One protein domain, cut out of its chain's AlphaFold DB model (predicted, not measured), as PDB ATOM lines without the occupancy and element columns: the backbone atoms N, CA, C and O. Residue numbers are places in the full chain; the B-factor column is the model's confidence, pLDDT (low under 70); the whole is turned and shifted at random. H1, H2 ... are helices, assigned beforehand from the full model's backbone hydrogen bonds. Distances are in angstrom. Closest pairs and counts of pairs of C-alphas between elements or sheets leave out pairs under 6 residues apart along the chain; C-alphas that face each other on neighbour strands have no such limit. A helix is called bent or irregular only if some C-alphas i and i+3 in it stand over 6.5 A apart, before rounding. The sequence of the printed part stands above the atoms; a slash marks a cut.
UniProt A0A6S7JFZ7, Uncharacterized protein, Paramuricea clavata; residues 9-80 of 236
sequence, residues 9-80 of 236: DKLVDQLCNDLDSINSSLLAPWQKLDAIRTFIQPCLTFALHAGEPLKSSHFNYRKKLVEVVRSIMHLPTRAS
ATOM      1  N   ASP A   9     150.706  97.494 111.754       81.62
ATOM      2  CA  ASP A   9     149.569  98.351 112.108       81.62
ATOM      3  C   ASP A   9     150.013  99.805 112.287       81.62
ATOM      4  O   ASP A   9     149.454 100.708 111.668       81.62
ATOM      5  N   LYS A  10     151.107 100.028 113.029       84.56
ATOM      6  CA  LYS A  10     151.694 101.369 113.183       84.56
ATOM      7  C   LYS A  10     152.145 101.958 111.848       84.56
ATOM      8  O   LYS A  10     151.996 103.159 111.623       84.56
ATOM      9  N   LEU A  11     152.703 101.129 110.965       87.25
ATOM     10  CA  LEU A  11     153.089 101.567 109.627       87.25
ATOM     11  C   LEU A  11     151.864 101.987 108.813       87.25
ATOM     12  O   LEU A  11     151.908 103.012 108.138       87.25
ATOM     13  N   VAL A  12     150.781 101.213 108.868       87.69
ATOM     14  CA  VAL A  12     149.529 101.537 108.180       87.69
ATOM     15  C   VAL A  12     148.960 102.867 108.674       87.69
ATOM     16  O   VAL A  12     148.593 103.704 107.846       87.69
ATOM     17  N   ASP A  13     148.957 103.106 109.984       88.88
ATOM     18  CA  ASP A  13     148.522 104.382 110.561       88.88
ATOM     19  C   ASP A  13     149.399 105.545 110.078       88.88
ATOM     20  O   ASP A  13     148.896 106.593 109.668       88.88
ATOM     21  N   GLN A  14     150.718 105.344 110.033       91.50
ATOM     22  CA  GLN A  14     151.646 106.335 109.494       91.50
ATOM     23  C   GLN A  14     151.385 106.626 108.011       91.50
ATOM     24  O   GLN A  14     151.349 107.788 107.618       91.50
ATOM     25  N   LEU A  15     151.154 105.597 107.191       92.81
ATOM     26  CA  LEU A  15     150.805 105.771 105.778       92.81
ATOM     27  C   LEU A  15     149.490 106.549 105.615       92.81
ATOM     28  O   LEU A  15     149.366 107.332 104.678       92.81
ATOM     29  N   CYS A  16     148.522 106.374 106.520       93.50
ATOM     30  CA  CYS A  16     147.283 107.154 106.507       93.50
ATOM     31  C   CYS A  16     147.539 108.640 106.806       93.50
ATOM     32  O   CYS A  16     147.013 109.497 106.098       93.50
ATOM     33  N   ASN A  17     148.395 108.944 107.785       94.44
ATOM     34  CA  ASN A  17     148.800 110.320 108.094       94.44
ATOM     35  C   ASN A  17     149.599 110.962 106.945       94.44
ATOM     36  O   ASN A  17     149.433 112.146 106.638       94.44
ATOM     37  N   ASP A  18     150.441 110.180 106.269       95.25
ATOM     38  CA  ASP A  18     151.181 110.643 105.096       95.25
ATOM     39  C   ASP A  18     150.237 110.958 103.925       95.25
ATOM     40  O   ASP A  18     150.434 111.954 103.228       95.25
ATOM     41  N   LEU A  19     149.186 110.153 103.719       96.62
ATOM     42  CA  LEU A  19     148.153 110.432 102.715       96.62
ATOM     43  C   LEU A  19     147.456 111.775 102.984       96.62
ATOM     44  O   LEU A  19     147.257 112.548 102.047       96.62
ATOM     45  N   ASP A  20     147.135 112.082 104.244       96.25
ATOM     46  CA  ASP A  20     146.553 113.375 104.635       96.25
ATOM     47  C   ASP A  20     147.516 114.544 104.417       96.25
ATOM     48  O   ASP A  20     147.126 115.607 103.923       96.25
ATOM     49  N   SER A  21     148.793 114.330 104.721       96.38
ATOM     50  CA  SER A  21     149.849 115.319 104.497       96.38
ATOM     51  C   SER A  21     150.027 115.617 103.003       96.38
ATOM     52  O   SER A  21     150.136 116.774 102.600       96.38
ATOM     53  N   ILE A  22     149.978 114.590 102.147       96.38
ATOM     54  CA  ILE A  22     150.014 114.770 100.689       96.38
ATOM     55  C   ILE A  22     148.749 115.488 100.210       96.38
ATOM     56  O   ILE A  22     148.844 116.406  99.393       96.38
ATOM     57  N   ASN A  23     147.573 115.116 100.720       95.94
ATOM     58  CA  ASN A  23     146.313 115.726 100.302       95.94
ATOM     59  C   ASN A  23     146.242 117.223 100.643       95.94
ATOM     60  O   ASN A  23     145.810 118.023  99.814       95.94
ATOM     61  N   SER A  24     146.714 117.609 101.830       95.88
ATOM     62  CA  SER A  24     146.731 119.001 102.307       95.88
ATOM     63  C   SER A  24     147.869 119.850 101.731       95.88
ATOM     64  O   SER A  24     147.843 121.074 101.847       95.88
ATOM     65  N   SER A  25     148.852 119.233 101.073       96.38
ATOM     66  CA  SER A  25     149.964 119.958 100.453       96.38
ATOM     67  C   SER A  25     149.523 120.875  99.299       96.38
ATOM     68  O   SER A  25     148.497 120.655  98.647       96.38
ATOM     69  N   LEU A  26     150.358 121.872  98.986       96.00
ATOM     70  CA  LEU A  26     150.173 122.804  97.861       96.00
ATOM     71  C   LEU A  26     150.573 122.213  96.493       96.00
ATOM     72  O   LEU A  26     150.713 122.942  95.515       96.00
ATOM     73  N   LEU A  27     150.782 120.896  96.415       96.25
ATOM     74  CA  LEU A  27     151.113 120.211  95.169       96.25
ATOM     75  C   LEU A  27     149.930 120.227  94.193       96.25
ATOM     76  O   LEU A  27     148.765 120.154  94.592       96.25
ATOM     77  N   ALA A  28     150.226 120.242  92.893       96.31
ATOM     78  CA  ALA A  28     149.202 120.051  91.873       96.31
ATOM     79  C   ALA A  28     148.568 118.646  91.995       96.31
ATOM     80  O   ALA A  28     149.252 117.704  92.410       96.31
ATOM     81  N   PRO A  29     147.298 118.443  91.587       95.94
ATOM     82  CA  PRO A  29     146.621 117.150  91.729       95.94
ATOM     83  C   PRO A  29     147.406 115.959  91.161       95.94
ATOM     84  O   PRO A  29     147.546 114.925  91.814       95.94
ATOM     85  N   TRP A  30     148.006 116.117  89.978       95.06
ATOM     86  CA  TRP A  30     148.812 115.065  89.356       95.06
ATOM     87  C   TRP A  30     150.092 114.746  90.147       95.06
ATOM     88  O   TRP A  30     150.460 113.577  90.243       95.06
ATOM     89  N   GLN A  31     150.726 115.750  90.770       96.88
ATOM     90  CA  GLN A  31     151.905 115.572  91.628       96.88
ATOM     91  C   GLN A  31     151.542 114.831  92.915       96.88
ATOM     92  O   GLN A  31     152.299 113.974  93.361       96.88
ATOM     93  N   LYS A  32     150.364 115.109  93.491       97.81
ATOM     94  CA  LYS A  32     149.855 114.370  94.656       97.81
ATOM     95  C   LYS A  32     149.663 112.894  94.324       97.81
ATOM     96  O   LYS A  32     150.136 112.031  95.058       97.81
ATOM     97  N   LEU A  33     149.015 112.591  93.195       96.44
ATOM     98  CA  LEU A  33     148.836 111.203  92.759       96.44
ATOM     99  C   LEU A  33     150.169 110.496  92.495       96.44
ATOM    100  O   LEU A  33     150.297 109.310  92.801       96.44
ATOM    101  N   ASP A  34     151.141 111.192  91.912       96.00
ATOM    102  CA  ASP A  34     152.475 110.644  91.674       96.00
ATOM    103  C   ASP A  34     153.221 110.363  92.987       96.00
ATOM    104  O   ASP A  34     153.722 109.258  93.188       96.00
ATOM    105  N   ALA A  35     153.176 111.293  93.945       96.50
ATOM    106  CA  ALA A  35     153.771 111.118  95.267       96.50
ATOM    107  C   ALA A  35     153.215 109.884  96.000       96.50
ATOM    108  O   ALA A  35     153.976 109.116  96.591       96.50
ATOM    109  N   ILE A  36     151.901 109.640  95.921       96.25
ATOM    110  CA  ILE A  36     151.287 108.454  96.538       96.25
ATOM    111  C   ILE A  36     151.823 107.163  95.898       96.25
ATOM    112  O   ILE A  36     152.169 106.220  96.613       96.25
ATOM    113  N   ARG A  37     151.918 107.108  94.564       94.31
ATOM    114  CA  ARG A  37     152.420 105.918  93.852       94.31
ATOM    115  C   ARG A  37     153.903 105.663  94.099       94.31
ATOM    116  O   ARG A  37     154.306 104.508  94.168       94.31
ATOM    117  N   THR A  38     154.696 106.719  94.231       93.88
ATOM    118  CA  THR A  38     156.155 106.618  94.337       93.88
ATOM    119  C   THR A  38     156.622 106.382  95.770       93.88
ATOM    120  O   THR A  38     157.571 105.632  95.984       93.88
ATOM    121  N   PHE A  39     155.960 106.979  96.765       93.12
ATOM    122  CA  PHE A  39     156.424 106.924  98.154       93.12
ATOM    123  C   PHE A  39     155.552 106.057  99.061       93.12
ATOM    124  O   PHE A  39     156.085 105.363  99.920       93.12
ATOM    125  N   ILE A  40     154.228 106.064  98.885       93.06
ATOM    126  CA  ILE A  40     153.312 105.414  99.836       93.06
ATOM    127  C   ILE A  40     153.077 103.948  99.463       93.06
ATOM    128  O   ILE A  40     153.262 103.059 100.296       93.06
ATOM    129  N   GLN A  41     152.713 103.665  98.206       91.44
ATOM    130  CA  GLN A  41     152.427 102.289  97.770       91.44
ATOM    131  C   GLN A  41     153.618 101.330  97.925       91.44
ATOM    132  O   GLN A  41     153.417 100.247  98.481       91.44
ATOM    133  N   PRO A  42     154.860 101.701  97.551       91.25
ATOM    134  CA  PRO A  42     155.997 100.797  97.691       91.25
ATOM    135  C   PRO A  42     156.311 100.461  99.150       91.25
ATOM    136  O   PRO A  42     156.711  99.334  99.436       91.25
ATOM    137  N   CYS A  43     156.080 101.390 100.088       89.88
ATOM    138  CA  CYS A  43     156.228 101.113 101.518       89.88
ATOM    139  C   CYS A  43     155.246 100.039 101.996       89.88
ATOM    140  O   CYS A  43     155.646  99.140 102.736       89.88
ATOM    141  N   LEU A  44     153.987 100.099 101.548       87.88
ATOM    142  CA  LEU A  44     153.000  99.072 101.873       87.88
ATOM    143  C   LEU A  44     153.389  97.716 101.273       87.88
ATOM    144  O   LEU A  44     153.416  96.719 101.991       87.88
ATOM    145  N   THR A  45     153.726  97.675  99.981       88.62
ATOM    146  CA  THR A  45     154.140  96.436  99.305       88.62
ATOM    147  C   THR A  45     155.369  95.815  99.968       88.62
ATOM    148  O   THR A  45     155.409  94.602 100.163       88.62
ATOM    149  N   PHE A  46     156.354  96.625 100.364       87.62
ATOM    150  CA  PHE A  46     157.537  96.141 101.075       87.62
ATOM    151  C   PHE A  46     157.184  95.535 102.437       87.62
ATOM    152  O   PHE A  46     157.632  94.437 102.759       87.62
ATOM    153  N   ALA A  47     156.342  96.210 103.220       85.50
ATOM    154  CA  ALA A  47     155.932  95.712 104.528       85.50
ATOM    155  C   ALA A  47     155.112  94.420 104.433       85.50
ATOM    156  O   ALA A  47     155.329  93.492 105.208       85.50
ATOM    157  N   LEU A  48     154.240  94.320 103.428       85.44
ATOM    158  CA  LEU A  48     153.512  93.094 103.099       85.44
ATOM    159  C   LEU A  48     154.429  91.954 102.655       85.44
ATOM    160  O   LEU A  48     154.084  90.790 102.831       85.44
ATOM    161  N   HIS A  49     155.579  92.281 102.069       81.12
ATOM    162  CA  HIS A  49     156.566  91.286 101.682       81.12
ATOM    163  C   HIS A  49     157.345  90.734 102.884       81.12
ATOM    164  O   HIS A  49     157.687  89.553 102.899       81.12
ATOM    165  N   ALA A  50     157.634  91.585 103.871       77.00
ATOM    166  CA  ALA A  50     158.442  91.243 105.040       77.00
ATOM    167  C   ALA A  50     157.629  90.662 106.213       77.00
ATOM    168  O   ALA A  50     158.182  89.916 107.020       77.00
ATOM    169  N   GLY A  51     156.346  91.012 106.328       72.31
ATOM    170  CA  GLY A  51     155.506  90.687 107.482       72.31
ATOM    171  C   GLY A  51     154.314  89.780 107.178       72.31
ATOM    172  O   GLY A  51     154.056  89.380 106.042       72.31
ATOM    173  N   GLU A  52     153.548  89.468 108.223       69.06
ATOM    174  CA  GLU A  52     152.274  88.770 108.071       69.06
ATOM    175  C   GLU A  52     151.143  89.753 107.731       69.06
ATOM    176  O   GLU A  52     150.923  90.725 108.455       69.06
ATOM    177  N   PRO A  53     150.368  89.512 106.662       63.50
ATOM    178  CA  PRO A  53     149.329  90.436 106.249       63.50
ATOM    179  C   PRO A  53     148.069  90.306 107.120       63.50
ATOM    180  O   PRO A  53     147.206  89.454 106.886       63.50
ATOM    181  N   LEU A  54     147.914  91.191 108.104       65.38
ATOM    182  CA  LEU A  54     146.672  91.356 108.869       65.38
ATOM    183  C   LEU A  54     145.652  92.173 108.062       65.38
ATOM    184  O   LEU A  54     145.791  93.381 107.893       65.38
ATOM    185  N   LYS A  55     144.598  91.531 107.542       68.19
ATOM    186  CA  LYS A  55     143.632  92.180 106.628       68.19
ATOM    187  C   LYS A  55     142.827  93.335 107.246       68.19
ATOM    188  O   LYS A  55     142.363  94.187 106.492       68.19
ATOM    189  N   SER A  56     142.650  93.376 108.569       71.94
ATOM    190  CA  SER A  56     141.845  94.398 109.262       71.94
ATOM    191  C   SER A  56     142.387  95.812 109.043       71.94
ATOM    192  O   SER A  56     141.651  96.694 108.608       71.94
ATOM    193  N   SER A  57     143.685  96.013 109.250       74.12
ATOM    194  CA  SER A  57     144.330  97.331 109.163       74.12
ATOM    195  C   SER A  57     144.369  97.854 107.722       74.12
ATOM    196  O   SER A  57     144.166  99.038 107.457       74.12
ATOM    197  N   HIS A  58     144.483  96.949 106.749       83.81
ATOM    198  CA  HIS A  58     144.487  97.279 105.320       83.81
ATOM    199  C   HIS A  58     143.139  97.802 104.814       83.81
ATOM    200  O   HIS A  58     143.099  98.543 103.830       83.81
ATOM    201  N   PHE A  59     142.034  97.448 105.477       88.38
ATOM    202  CA  PHE A  59     140.719  97.978 105.130       88.38
ATOM    203  C   PHE A  59     140.630  99.483 105.412       88.38
ATOM    204  O   PHE A  59     140.132 100.239 104.575       88.38
ATOM    205  N   ASN A  60     141.174  99.924 106.550       88.62
ATOM    206  CA  ASN A  60     141.230 101.340 106.915       88.62
ATOM    207  C   ASN A  60     142.110 102.122 105.938       88.62
ATOM    208  O   ASN A  60     141.664 103.132 105.388       88.62
ATOM    209  N   TYR A  61     143.299 101.597 105.630       91.81
ATOM    210  CA  TYR A  61     144.182 102.189 104.625       91.81
ATOM    211  C   TYR A  61     143.504 102.312 103.259       91.81
ATOM    212  O   TYR A  61     143.529 103.375 102.643       91.81
ATOM    213  N   ARG A  62     142.836 101.250 102.794       93.88
ATOM    214  CA  ARG A  62     142.084 101.276 101.535       93.88
ATOM    215  C   ARG A  62     141.035 102.383 101.536       93.88
ATOM    216  O   ARG A  62     140.944 103.129 100.563       93.88
ATOM    217  N   LYS A  63     140.224 102.473 102.596       93.56
ATOM    218  CA  LYS A  63     139.181 103.499 102.716       93.56
ATOM    219  C   LYS A  63     139.795 104.895 102.597       93.56
ATOM    220  O   LYS A  63     139.310 105.693 101.798       93.56
ATOM    221  N   LYS A  64     140.894 105.136 103.315       95.00
ATOM    222  CA  LYS A  64     141.609 106.412 103.312       95.00
ATOM    223  C   LYS A  64     142.222 106.746 101.952       95.00
ATOM    224  O   LYS A  64     142.047 107.855 101.460       95.00
ATOM    225  N   LEU A  65     142.876 105.778 101.307       95.69
ATOM    226  CA  LEU A  65     143.435 105.931  99.962       95.69
ATOM    227  C   LEU A  65     142.350 106.330  98.956       95.69
ATOM    228  O   LEU A  65     142.538 107.265  98.183       95.69
ATOM    229  N   VAL A  66     141.207 105.640  98.976       95.19
ATOM    230  CA  VAL A  66     140.082 105.938  98.081       95.19
ATOM    231  C   VAL A  66     139.527 107.338  98.335       95.19
ATOM    232  O   VAL A  66     139.245 108.058  97.381       95.19
ATOM    233  N   GLU A  67     139.373 107.732  99.597       94.88
ATOM    234  CA  GLU A  67     138.904 109.065  99.987       94.88
ATOM    235  C   GLU A  67     139.844 110.170  99.490       94.88
ATOM    236  O   GLU A  67     139.402 111.090  98.801       94.88
ATOM    237  N   VAL A  68     141.146 110.037  99.754       96.12
ATOM    238  CA  VAL A  68     142.163 111.013  99.342       96.12
ATOM    239  C   VAL A  68     142.260 111.106  97.822       96.12
ATOM    240  O   VAL A  68     142.232 112.203  97.273       96.12
ATOM    241  N   VAL A  69     142.302 109.977  97.108       95.88
ATOM    242  CA  VAL A  69     142.367 109.991  95.636       95.88
ATOM    243  C   VAL A  69     141.108 110.612  95.027       95.88
ATOM    244  O   VAL A  69     141.218 111.384  94.075       95.88
ATOM    245  N   ARG A  70     139.917 110.333  95.578       94.69
ATOM    246  CA  ARG A  70     138.674 110.988  95.138       94.69
ATOM    247  C   ARG A  70     138.707 112.491  95.381       94.69
ATOM    248  O   ARG A  70     138.303 113.234  94.494       94.69
ATOM    249  N   SER A  71     139.206 112.921  96.538       94.56
ATOM    250  CA  SER A  71     139.357 114.337  96.882       94.56
ATOM    251  C   SER A  71     140.301 115.056  95.914       94.56
ATOM    252  O   SER A  71     139.919 116.084  95.364       94.56
ATOM    253  N   ILE A  72     141.473 114.479  95.627       95.38
ATOM    254  CA  ILE A  72     142.466 115.038  94.692       95.38
ATOM    255  C   ILE A  72     141.895 115.188  93.277       95.38
ATOM    256  O   ILE A  72     142.188 116.162  92.590       95.38
ATOM    257  N   MET A  73     141.103 114.211  92.833       92.44
ATOM    258  CA  MET A  73     140.546 114.164  91.478       92.44
ATOM    259  C   MET A  73     139.162 114.811  91.358       92.44
ATOM    260  O   MET A  73     138.581 114.774  90.278       92.44
ATOM    261  N   HIS A  74     138.620 115.364  92.448       91.31
ATOM    262  CA  HIS A  74     137.256 115.899  92.516       91.31
ATOM    263  C   HIS A  74     136.183 114.916  92.011       91.31
ATOM    264  O   HIS A  74     135.201 115.308  91.382       91.31
ATOM    265  N   LEU A  75     136.364 113.620  92.284       90.19
ATOM    266  CA  LEU A  75     135.422 112.593  91.846       90.19
ATOM    267  C   LEU A  75     134.125 112.661  92.664       90.19
ATOM    268  O   LEU A  75     134.185 112.773  93.895       90.19
ATOM    269  N   PRO A  76     132.948 112.513  92.028       87.00
ATOM    270  CA  PRO A  76     131.684 112.496  92.747       87.00
ATOM    271  C   PRO A  76     131.581 111.253  93.637       87.00
ATOM    272  O   PRO A  76     132.133 110.195  93.335       87.00
ATOM    273  N   THR A  77     130.783 111.337  94.702       81.94
ATOM    274  CA  THR A  77     130.546 110.211  95.625       81.94
ATOM    275  C   THR A  77     130.017 108.959  94.913       81.94
ATOM    276  O   THR A  77     130.293 107.840  95.345       81.94
ATOM    277  N   ARG A  78     129.286 109.141  93.804       82.25
ATOM    278  CA  ARG A  78     128.729 108.058  92.977       82.25
ATOM    279  C   ARG A  78     129.763 107.365  92.079       82.25
ATOM    280  O   ARG A  78     129.490 106.261  91.615       82.25
ATOM    281  N   ALA A  79     130.939 107.960  91.858       84.94
ATOM    282  CA  ALA A  79     131.980 107.345  91.041       84.94
ATOM    283  C   ALA A  79     132.470 106.043  91.690       84.94
ATOM    284  O   ALA A  79     132.810 105.998  92.880       84.94
ATOM    285  N   SER A  80     132.547 104.972  90.906       88.38
ATOM    286  CA  SER A  80     133.038 103.675  91.361       88.38
ATOM    287  C   SER A  80     134.487 103.787  91.806       88.38
ATOM    288  O   SER A  80     135.317 104.380  91.125       88.38
TER     289      SER A  80
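Overview. This is residues 9 to 80 of the 236 residues of an uncharacterized protein of Paramuricea clavata (UniProt A0A6S7JFZ7). Look for three helices in an up-and-down bundle, each running against the one before it, with H1, H2 and H3 making a triangle in cross-section. H1 and H3 lie side by side; H2 runs nearly straight despite a bend, its first arm packing on both and its second touching no helix. After H3, residues 73 to 80 form a tail with no named element. The printed part has 72 residues with three named helices, H1, H2, H3 in chain order, and no named strand; it is all helix and compact, with a radius of gyration of the C-alphas of 12.5 A and spans of 35 by 25 by 16 A.

Along the chain. Start with the longest helix, H2, residues 29 to 50, assigned as one helix by its hydrogen bonds but bent: C-alphas 38 and 41 are 6.7 A apart. Its arms are H2a, residues 29 to 38, 14.4 A long, and H2b, residues 41 to 50, 14.5 A long. Find C-alpha 9 at (149.569, 98.351, 112.108); from there H1 runs 23.0 A to residue 24. H3, residues 55 to 72, runs 25.8 A to C-alpha 72 at (142.466, 115.038, 94.692).

Arrangement. H2a and H2b stand at a shallow tilt of 17 degrees. H2a and H1 form a helical hairpin, opposite ways at 23 degrees; H1 touches H2a with residues 19 to 23 alone, and the closest C-alphas, of Ile 22 and Lys 32, are 6.0 A apart. H3 touches H2a with residues 69 to 72 alone, closest at the C-alphas of Pro 29 and Ile 72, 5.5 A. H1 and H3 touch and run the same way at a shallow tilt of 4 degrees; the C-alphas of Asp 9 and Ser 57 are closest, 6.1 A. H2b is close to H1 but not clearly touching, and apart from H3. Every O i to N i+4 pair is within hydrogen-bond range in H1, H2a and H2b, and 13 of 14 in H3.

Size, cuts and confidence. The C-alphas of Ala 50 and Pro 76 are farthest apart, 36.3 A. The printed part has no cut, and both links are tight. Confidence is under 70 at residues 52 to 55, of which 55 belongs to H3.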